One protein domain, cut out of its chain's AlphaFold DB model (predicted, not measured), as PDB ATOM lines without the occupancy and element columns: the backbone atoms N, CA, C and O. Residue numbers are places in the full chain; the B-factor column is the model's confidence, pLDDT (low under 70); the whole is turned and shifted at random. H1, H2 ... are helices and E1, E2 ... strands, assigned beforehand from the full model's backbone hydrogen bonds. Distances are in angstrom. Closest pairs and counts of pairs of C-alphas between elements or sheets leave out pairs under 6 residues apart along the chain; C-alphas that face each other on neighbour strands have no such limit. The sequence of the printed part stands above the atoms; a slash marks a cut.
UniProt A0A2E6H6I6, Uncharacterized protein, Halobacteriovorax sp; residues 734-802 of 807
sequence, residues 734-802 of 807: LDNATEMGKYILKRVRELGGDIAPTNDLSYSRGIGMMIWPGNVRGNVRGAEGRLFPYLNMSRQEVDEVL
ATOM      1  N   LEU A 734      55.070 -54.428   7.502       97.06
ATOM      2  CA  LEU A 734      56.031 -53.583   6.783       97.06
ATOM      3  C   LEU A 734      56.438 -54.197   5.434       97.06
ATOM      4  O   LEU A 734      56.516 -53.489   4.424       97.06
ATOM      5  N   ASP A 735      56.619 -55.520   5.403       97.19
ATOM      6  CA  ASP A 735      56.912 -56.264   4.176       97.19
ATOM      7  C   ASP A 735      55.705 -56.187   3.236       97.19
ATOM      8  O   ASP A 735      55.847 -55.797   2.075       97.19
ATOM      9  N   ASN A 736      54.495 -56.428   3.763       96.62
ATOM     10  CA  ASN A 736      53.265 -56.304   2.978       96.62
ATOM     11  C   ASN A 736      53.077 -54.882   2.431       96.62
ATOM     12  O   ASN A 736      52.785 -54.711   1.251       96.62
ATOM     13  N   ALA A 737      53.312 -53.846   3.243       96.44
ATOM     14  CA  ALA A 737      53.262 -52.454   2.802       96.44
ATOM     15  C   ALA A 737      54.237 -52.175   1.650       96.44
ATOM     16  O   ALA A 737      53.884 -51.486   0.692       96.44
ATOM     17  N   THR A 738      55.443 -52.742   1.705       97.00
ATOM     18  CA  THR A 738      56.441 -52.631   0.634       97.00
ATOM     19  C   THR A 738      55.986 -53.337  -0.644       97.00
ATOM     20  O   THR A 738      56.075 -52.768  -1.737       97.00
ATOM     21  N   GLU A 739      55.500 -54.573  -0.538       96.69
ATOM     22  CA  GLU A 739      55.072 -55.375  -1.687       96.69
ATOM     23  C   GLU A 739      53.808 -54.824  -2.347       96.69
ATOM     24  O   GLU A 739      53.751 -54.667  -3.570       96.69
ATOM     25  N   MET A 740      52.802 -54.489  -1.546       94.94
ATOM     26  CA  MET A 740      51.539 -53.946  -2.030       94.94
ATOM     27  C   MET A 740      51.691 -52.528  -2.534       94.94
ATOM     28  O   MET A 740      51.086 -52.200  -3.549       94.94
ATOM     29  N   GLY A 741      52.575 -51.727  -1.944       94.19
ATOM     30  CA  GLY A 741      52.945 -50.433  -2.503       94.19
ATOM     31  C   GLY A 741      53.433 -50.533  -3.950       94.19
ATOM     32  O   GLY A 741      52.952 -49.822  -4.835       94.19
ATOM     33  N   LYS A 742      54.338 -51.486  -4.222       95.06
ATOM     34  CA  LYS A 742      54.815 -51.778  -5.586       95.06
ATOM     35  C   LYS A 742      53.680 -52.258  -6.491       95.06
ATOM     36  O   LYS A 742      53.609 -51.839  -7.646       95.06
ATOM     37  N   TYR A 743      52.802 -53.122  -5.981       94.50
ATOM     38  CA  TYR A 743      51.668 -53.646  -6.740       94.50
ATOM     39  C   TYR A 743      50.662 -52.550  -7.110       94.50
ATOM     40  O   TYR A 743      50.322 -52.403  -8.279       94.50
ATOM     41  N   ILE A 744      50.254 -51.720  -6.151       90.50
ATOM     42  CA  ILE A 744      49.332 -50.601  -6.365       90.50
ATOM     43  C   ILE A 744      49.925 -49.608  -7.360       90.50
ATOM     44  O   ILE A 744      49.239 -49.215  -8.296       90.50
ATOM     45  N   LEU A 745      51.204 -49.235  -7.217       89.62
ATOM     46  CA  LEU A 745      51.866 -48.361  -8.190       89.62
ATOM     47  C   LEU A 745      51.874 -48.966  -9.595       89.62
ATOM     48  O   LEU A 745      51.629 -48.254 -10.563       89.62
ATOM     49  N   LYS A 746      52.121 -50.275  -9.722       90.12
ATOM     50  CA  LYS A 746      52.021 -50.975 -11.008       90.12
ATOM     51  C   LYS A 746      50.606 -50.864 -11.591       90.12
ATOM     52  O   LYS A 746      50.468 -50.480 -12.746       90.12
ATOM     53  N   ARG A 747      49.569 -51.138 -10.794       86.94
ATOM     54  CA  ARG A 747      48.160 -51.055 -11.222       86.94
ATOM     55  C   ARG A 747      47.758 -49.627 -11.607       86.94
ATOM     56  O   ARG A 747      47.119 -49.428 -12.630       86.94
ATOM     57  N   VAL A 748      48.190 -48.625 -10.843       85.00
ATOM     58  CA  VAL A 748      48.007 -47.199 -11.165       85.00
ATOM     59  C   VAL A 748      48.634 -46.850 -12.518       85.00
ATOM     60  O   VAL A 748      48.031 -46.117 -13.301       85.00
ATOM     61  N   ARG A 749      49.811 -47.405 -12.828       84.62
ATOM     62  CA  ARG A 749      50.482 -47.183 -14.116       84.62
ATOM     63  C   ARG A 749      49.750 -47.819 -15.287       84.62
ATOM     64  O   ARG A 749      49.591 -47.191 -16.325       84.62
ATOM     65  N   GLU A 750      49.226 -49.027 -15.099       83.56
ATOM     66  CA  GLU A 750      48.376 -49.696 -16.095       83.56
ATOM     67  C   GLU A 750      47.093 -48.900 -16.407       83.56
ATOM     68  O   GLU A 750      46.518 -49.052 -17.480       83.56
ATOM     69  N   LEU A 751      46.667 -48.012 -15.502       78.25
ATOM     70  CA  LEU A 751      45.522 -47.112 -15.673       78.25
ATOM     71  C   LEU A 751      45.893 -45.746 -16.288       78.25
ATOM     72  O   LEU A 751      45.075 -44.821 -16.318       78.25
ATOM     73  N   GLY A 752      47.120 -45.611 -16.796       72.44
ATOM     74  CA  GLY A 752      47.621 -44.402 -17.449       72.44
ATOM     75  C   GLY A 752      48.354 -43.434 -16.521       72.44
ATOM     76  O   GLY A 752      48.557 -42.286 -16.898       72.44
ATOM     77  N   GLY A 753      48.727 -43.857 -15.309       69.81
ATOM     78  CA  GLY A 753      49.656 -43.095 -14.477       69.81
ATOM     79  C   GLY A 753      51.094 -43.240 -14.981       69.81
ATOM     80  O   GLY A 753      51.673 -44.314 -14.883       69.81
ATOM     81  N   ASP A 754      51.714 -42.172 -15.465       67.88
ATOM     82  CA  ASP A 754      53.109 -42.232 -15.925       67.88
ATOM     83  C   ASP A 754      54.111 -41.975 -14.788       67.88
ATOM     84  O   ASP A 754      53.736 -41.528 -13.700       67.88
ATOM     85  N   ILE A 755      55.397 -42.251 -15.028       64.12
ATOM     86  CA  ILE A 755      56.510 -41.820 -14.166       64.12
ATOM     87  C   ILE A 755      57.125 -40.567 -14.789       64.12
ATOM     88  O   ILE A 755      57.483 -40.581 -15.966       64.12
ATOM     89  N   ALA A 756      57.271 -39.498 -14.008       57.88
ATOM     90  CA  ALA A 756      57.893 -38.275 -14.500       57.88
ATOM     91  C   ALA A 756      59.414 -38.422 -14.571       57.88
ATOM     92  O   ALA A 756      60.008 -38.896 -13.598       57.88
ATOM     93  N   PRO A 757      60.064 -37.880 -15.611       56.81
ATOM     94  CA  PRO A 757      61.438 -37.412 -15.488       56.81
ATOM     95  C   PRO A 757      61.529 -36.083 -14.706       56.81
ATOM     96  O   PRO A 757      62.600 -35.753 -14.214       56.81
ATOM     97  N   THR A 758      60.422 -35.341 -14.545       59.28
ATOM     98  CA  THR A 758      60.388 -33.956 -14.028       59.28
ATOM     99  C   THR A 758      59.576 -33.778 -12.729       59.28
ATOM    100  O   THR A 758      58.831 -34.654 -12.292       59.28
ATOM    101  N   ASN A 759      59.684 -32.610 -12.086       64.25
ATOM    102  CA  ASN A 759      58.968 -32.259 -10.848       64.25
ATOM    103  C   ASN A 759      57.491 -31.852 -11.084       64.25
ATOM    104  O   ASN A 759      57.084 -30.741 -10.738       64.25
ATOM    105  N   ASP A 760      56.670 -32.744 -11.658       69.88
ATOM    106  CA  ASP A 760      55.237 -32.510 -11.924       69.88
ATOM    107  C   ASP A 760      54.278 -33.441 -11.126       69.88
ATOM    108  O   ASP A 760      54.474 -34.648 -10.955       69.88
ATOM    109  N   LEU A 761      53.212 -32.844 -10.582       71.25
ATOM    110  CA  LEU A 761      52.129 -33.509  -9.851       71.25
ATOM    111  C   LEU A 761      51.261 -34.404 -10.751       71.25
ATOM    112  O   LEU A 761      50.502 -35.218 -10.232       71.25
ATOM    113  N   SER A 762      51.361 -34.293 -12.074       70.88
ATOM    114  CA  SER A 762      50.629 -35.144 -13.018       70.88
ATOM    115  C   SER A 762      51.085 -36.613 -13.025       70.88
ATOM    116  O   SER A 762      50.354 -37.464 -13.523       70.88
ATOM    117  N   TYR A 763      52.225 -36.952 -12.423       77.25
ATOM    118  CA  TYR A 763      52.809 -38.293 -12.516       77.25
ATOM    119  C   TYR A 763      52.640 -39.144 -11.262       77.25
ATOM    120  O   TYR A 763      52.722 -38.647 -10.135       77.25
ATOM    121  N   SER A 764      52.476 -40.448 -11.473       85.19
ATOM    122  CA  SER A 764      52.346 -41.458 -10.427       85.19
ATOM    123  C   SER A 764      53.677 -41.739  -9.719       85.19
ATOM    124  O   SER A 764      54.728 -41.894 -10.344       85.19
ATOM    125  N   ARG A 765      53.642 -41.820  -8.388       87.81
ATOM    126  CA  ARG A 765      54.818 -42.039  -7.532       87.81
ATOM    127  C   ARG A 765      54.404 -42.469  -6.135       87.81
ATOM    128  O   ARG A 765      53.248 -42.338  -5.748       87.81
ATOM    129  N   GLY A 766      55.348 -42.976  -5.360       89.81
ATOM    130  CA  GLY A 766      55.085 -43.353  -3.981       89.81
ATOM    131  C   GLY A 766      56.076 -44.365  -3.448       89.81
ATOM    132  O   GLY A 766      56.909 -44.889  -4.187       89.81
ATOM    133  N   ILE A 767      55.961 -44.644  -2.158       93.12
ATOM    134  CA  ILE A 767      56.746 -45.667  -1.477       93.12
ATOM    135  C   ILE A 767      55.890 -46.335  -0.404       93.12
ATOM    136  O   ILE A 767      55.150 -45.670   0.323       93.12
ATOM    137  N   GLY A 768      55.946 -47.664  -0.343       94.94
ATOM    138  CA  GLY A 768      55.008 -48.456   0.449       94.94
ATOM    139  C   GLY A 768      53.550 -48.101   0.135       94.94
ATOM    140  O   GLY A 768      53.190 -47.860  -1.016       94.94
ATOM    141  N   MET A 769      52.730 -47.975   1.172       92.44
ATOM    142  CA  MET A 769      51.327 -47.569   1.076       92.44
ATOM    143  C   MET A 769      51.155 -46.041   1.045       92.44
ATOM    144  O   MET A 769      50.103 -45.536   1.418       92.44
ATOM    145  N   MET A 770      52.184 -45.277   0.672       91.12
ATOM    146  CA  MET A 770      52.133 -43.820   0.537       91.12
ATOM    147  C   MET A 770      52.249 -43.444  -0.937       91.12
ATOM    148  O   MET A 770      53.354 -43.282  -1.456       91.12
ATOM    149  N   ILE A 771      51.112 -43.360  -1.627       88.62
ATOM    150  CA  ILE A 771      51.082 -43.275  -3.088       88.62
ATOM    151  C   ILE A 771      50.362 -42.015  -3.554       88.62
ATOM    152  O   ILE A 771      49.272 -41.665  -3.102       88.62
ATOM    153  N   TRP A 772      50.986 -41.350  -4.515       87.12
ATOM    154  CA  TRP A 772      50.397 -40.314  -5.335       87.12
ATOM    155  C   TRP A 772      50.078 -40.898  -6.718       87.12
ATOM    156  O   TRP A 772      50.998 -41.251  -7.456       87.12
ATOM    157  N   PRO A 773      48.799 -41.040  -7.089       79.69
ATOM    158  CA  PRO A 773      48.407 -41.652  -8.350       79.69
ATOM    159  C   PRO A 773      48.704 -40.781  -9.582       79.69
ATOM    160  O   PRO A 773      48.887 -41.327 -10.662       79.69
ATOM    161  N   GLY A 774      48.790 -39.452  -9.452       77.50
ATOM    162  CA  GLY A 774      48.954 -38.548 -10.598       77.50
ATOM    163  C   GLY A 774      47.667 -38.356 -11.419       77.50
ATOM    164  O   GLY A 774      46.543 -38.398 -10.900       77.50
ATOM    165  N   ASN A 775      47.819 -38.097 -12.716       71.31
ATOM    166  CA  ASN A 775      46.748 -37.999 -13.704       71.31
ATOM    167  C   ASN A 775      46.455 -39.387 -14.276       71.31
ATOM    168  O   ASN A 775      46.939 -39.755 -15.336       71.31
ATOM    169  N   VAL A 776      45.651 -40.158 -13.551       61.22
ATOM    170  CA  VAL A 776      45.196 -41.490 -13.970       61.22
ATOM    171  C   VAL A 776      43.824 -41.376 -14.635       61.22
ATOM    172  O   VAL A 776      43.022 -40.526 -14.240       61.22
ATOM    173  N   ARG A 777      43.525 -42.233 -15.620       46.88
ATOM    174  CA  ARG A 777      42.167 -42.345 -16.177       46.88
ATOM    175  C   ARG A 777      41.250 -43.067 -15.179       46.88
ATOM    176  O   ARG A 777      41.623 -44.085 -14.605       46.88
ATOM    177  N   GLY A 778      40.030 -42.558 -15.000       48.62
ATOM    178  CA  GLY A 778      39.042 -43.104 -14.061       48.62
ATOM    179  C   GLY A 778      39.107 -42.491 -12.656       48.62
ATOM    180  O   GLY A 778      40.008 -41.721 -12.328       48.62
ATOM    181  N   ASN A 779      38.129 -42.824 -11.808       50.12
ATOM    182  CA  ASN A 779      37.973 -42.276 -10.452       50.12
ATOM    183  C   ASN A 779      38.937 -42.951  -9.442       50.12
ATOM    184  O   ASN A 779      38.539 -43.437  -8.393       50.12
ATOM    185  N   VAL A 780      40.229 -43.018  -9.784       51.44
ATOM    186  CA  VAL A 780      41.298 -43.685  -9.002       51.44
ATOM    187  C   VAL A 780      41.813 -42.796  -7.862       51.44
ATOM    188  O   VAL A 780      42.699 -43.165  -7.096       51.44
ATOM    189  N   ARG A 781      41.285 -41.577  -7.744       49.28
ATOM    190  CA  ARG A 781      41.691 -40.615  -6.724       49.28
ATOM    191  C   ARG A 781      40.913 -40.889  -5.439       49.28
ATOM    192  O   ARG A 781      39.704 -40.693  -5.401       49.28
ATOM    193  N   GLY A 782      41.615 -41.277  -4.370       47.12
ATOM    194  CA  GLY A 782      41.101 -41.103  -3.007       47.12
ATOM    195  C   GLY A 782      40.830 -39.619  -2.712       47.12
ATOM    196  O   GLY A 782      41.141 -38.757  -3.543       47.12
ATOM    197  N   ALA A 783      40.274 -39.279  -1.541       38.38
ATOM    198  CA  ALA A 783      40.033 -37.869  -1.218       38.38
ATOM    199  C   ALA A 783      41.335 -37.049  -1.383       38.38
ATOM    200  O   ALA A 783      42.422 -37.487  -1.015       38.38
ATOM    201  N   GLU A 784      41.243 -35.891  -2.039       47.81
ATOM    202  CA  GLU A 784      42.390 -35.012  -2.344       47.81
ATOM    203  C   GLU A 784      43.495 -35.614  -3.240       47.81
ATOM    204  O   GLU A 784      44.572 -35.032  -3.369       47.81
ATOM    205  N   GLY A 785      43.233 -36.737  -3.916       63.12
ATOM    206  CA  GLY A 785      44.121 -37.274  -4.949       63.12
ATOM    207  C   GLY A 785      45.289 -38.114  -4.434       63.12
ATOM    208  O   GLY A 785      46.314 -38.151  -5.103       63.12
ATOM    209  N   ARG A 786      45.158 -38.791  -3.283       76.31
ATOM    210  CA  ARG A 786      46.198 -39.651  -2.673       76.31
ATOM    211  C   ARG A 786      45.686 -41.065  -2.397       76.31
ATOM    212  O   ARG A 786      44.484 -41.263  -2.226       76.31
ATOM    213  N   LEU A 787      46.606 -42.025  -2.300       82.75
ATOM    214  CA  LEU A 787      46.340 -43.421  -1.955       82.75
ATOM    215  C   LEU A 787      47.168 -43.829  -0.721       82.75
ATOM    216  O   LEU A 787      48.372 -44.055  -0.826       82.75
ATOM    217  N   PHE A 788      46.503 -43.916   0.437       85.69
ATOM    218  CA  PHE A 788      47.004 -44.368   1.743       85.69
ATOM    219  C   PHE A 788      46.248 -45.598   2.284       85.69
ATOM    220  O   PHE A 788      45.517 -45.477   3.275       85.69
ATOM    221  N   PRO A 789      46.389 -46.779   1.658       87.00
ATOM    222  CA  PRO A 789      45.691 -47.981   2.098       87.00
ATOM    223  C   PRO A 789      46.201 -48.575   3.405       87.00
ATOM    224  O   PRO A 789      47.328 -48.305   3.824       87.00
ATOM    225  N   TYR A 790      45.367 -49.399   4.046       89.81
ATOM    226  CA  TYR A 790      45.737 -50.166   5.238       89.81
ATOM    227  C   TYR A 790      46.945 -51.068   4.985       89.81
ATOM    228  O   TYR A 790      47.135 -51.578   3.886       89.81
ATOM    229  N   LEU A 791      47.747 -51.303   6.023       93.06
ATOM    230  CA  LEU A 791      48.972 -52.092   5.904       93.06
ATOM    231  C   LEU A 791      48.707 -53.579   5.640       93.06
ATOM    232  O   LEU A 791      49.600 -54.259   5.146       93.06
ATOM    233  N   ASN A 792      47.518 -54.087   5.968       91.25
ATOM    234  CA  ASN A 792      47.115 -55.484   5.770       91.25
ATOM    235  C   ASN A 792      46.378 -55.726   4.439       91.25
ATOM    236  O   ASN A 792      45.922 -56.842   4.208       91.25
ATOM    237  N   MET A 793      46.258 -54.705   3.584       89.44
ATOM    238  CA  MET A 793      45.544 -54.811   2.314       89.44
ATOM    239  C   MET A 793      46.150 -55.904   1.426       89.44
ATOM    240  O   MET A 793      47.371 -56.006   1.302       89.44
ATOM    241  N   SER A 794      45.291 -56.698   0.799       90.44
ATOM    242  CA  SER A 794      45.649 -57.791  -0.103       90.44
ATOM    243  C   SER A 794      45.609 -57.374  -1.577       90.44
ATOM    244  O   SER A 794      44.974 -56.390  -1.955       90.44
ATOM    245  N   ARG A 795      46.244 -58.163  -2.456       91.56
ATOM    246  CA  ARG A 795      46.166 -57.945  -3.916       91.56
ATOM    247  C   ARG A 795      44.741 -58.032  -4.443       91.56
ATOM    248  O   ARG A 795      44.381 -57.246  -5.308       91.56
ATOM    249  N   GLN A 796      43.958 -58.968  -3.909       87.19
ATOM    250  CA  GLN A 796      42.562 -59.137  -4.289       87.19
ATOM    251  C   GLN A 796      41.779 -57.852  -4.009       87.19
ATOM    252  O   GLN A 796      41.147 -57.327  -4.916       87.19
ATOM    253  N   GLU A 797      41.906 -57.287  -2.807       84.62
ATOM    254  CA  GLU A 797      41.258 -56.013  -2.477       84.62
ATOM    255  C   GLU A 797      41.767 -54.864  -3.355       84.62
ATOM    256  O   GLU A 797      40.987 -54.007  -3.757       84.62
ATOM    257  N   VAL A 798      43.063 -54.828  -3.687       85.06
ATOM    258  CA  VAL A 798      43.600 -53.831  -4.630       85.06
ATOM    259  C   VAL A 798      42.940 -53.962  -6.005       85.06
ATOM    260  O   VAL A 798      42.602 -52.943  -6.603       85.06
ATOM    261  N   ASP A 799      42.744 -55.180  -6.505       83.81
ATOM    262  CA  ASP A 799      42.141 -55.443  -7.818       83.81
ATOM    263  C   ASP A 799      40.617 -55.259  -7.842       83.81
ATOM    264  O   ASP A 799      40.052 -54.971  -8.897       83.81
ATOM    265  N   GLU A 800      39.952 -55.407  -6.697       77.88
ATOM    266  CA  GLU A 800      38.534 -55.080  -6.513       77.88
ATOM    267  C   GLU A 800      38.306 -53.564  -6.438       77.88
ATOM    268  O   GLU A 800      37.292 -53.056  -6.916       77.88
ATOM    269  N   VAL A 801      39.257 -52.836  -5.846       74.50
ATOM    270  CA  VAL A 801      39.185 -51.384  -5.642       74.50
ATOM    271  C   VAL A 801      39.645 -50.591  -6.858       74.50
ATOM    272  O   VAL A 801      39.006 -49.606  -7.234       74.50
ATOM    273  N   LEU A 802      40.770 -50.965  -7.465       74.38
ATOM    274  CA  LEU A 802      41.272 -50.280  -8.646       74.38
ATOM    275  C   LEU A 802      40.538 -50.790  -9.887       74.38
ATOM    276  O   LEU A 802      40.427 -52.002 -10.071       74.38
TER     277      LEU A 802
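Overview. This is residues 734 to 802 of the 807 residues of an uncharacterized protein of Halobacteriovorax sp (UniProt A0A2E6H6I6). What is the main shape? One longer helix, H1, has a small two-stranded hairpin, E1 and E2, beside it and a short helix, H2, on another side, with long loops making up much of the rest. What is it made of? The printed part has 69 residues, with H1, E1, E2 and H2 in that order and the two strands antiparallel; under half of the residues, 30, are in named elements, and the class is mostly helix. How large is its outline? It is compact and rounded, with a radius of gyration of the C-alphas of 11.2 A and spans of 31 by 22 by 21 A.

Along the chain. Where does H1 run? H1, residues 734 to 750, goes 24.4 A from C-alpha 734 at (56.031, -53.583, 6.783). Where are the strands? E1 is residues 765 to 767, 7.3 A, and E2 is residues 770 to 772, 7.1 A. Where is H2? H2, residues 795 to 801, spans 9.7 A and ends with C-alpha 801 at (39.185, -51.384, -5.642).

Arrangement. What comes near H1? Its closest C-alphas to E1 are those of Gly 741 and Ile 767, 6.2 A apart, and to E2 those of Leu 745 and Ile 771, 7.2 A apart. How do the helices meet? Residues 740 to 744 alone of H1 touch H2, only just, with 3 pairs of C-alphas within 8 A; the closest are those of Ile 744 and Val 798, 6.8 A apart. They run the same way at a steep tilt of 47 degrees. What do N and O show? In the antiparallel hairpin E1 and E2, N 772 and O 765 are 2.8 A apart, within hydrogen-bond range; in H1 and H2 every O i to N i+4 pair is within range.

Size, cuts and confidence. Is anything cut or long? The printed part has no cut; the links H1 to E1 and E2 to H2 are long. Where is confidence low? The pLDDT is under 70 at residues 753 to 760 and 776 to 785.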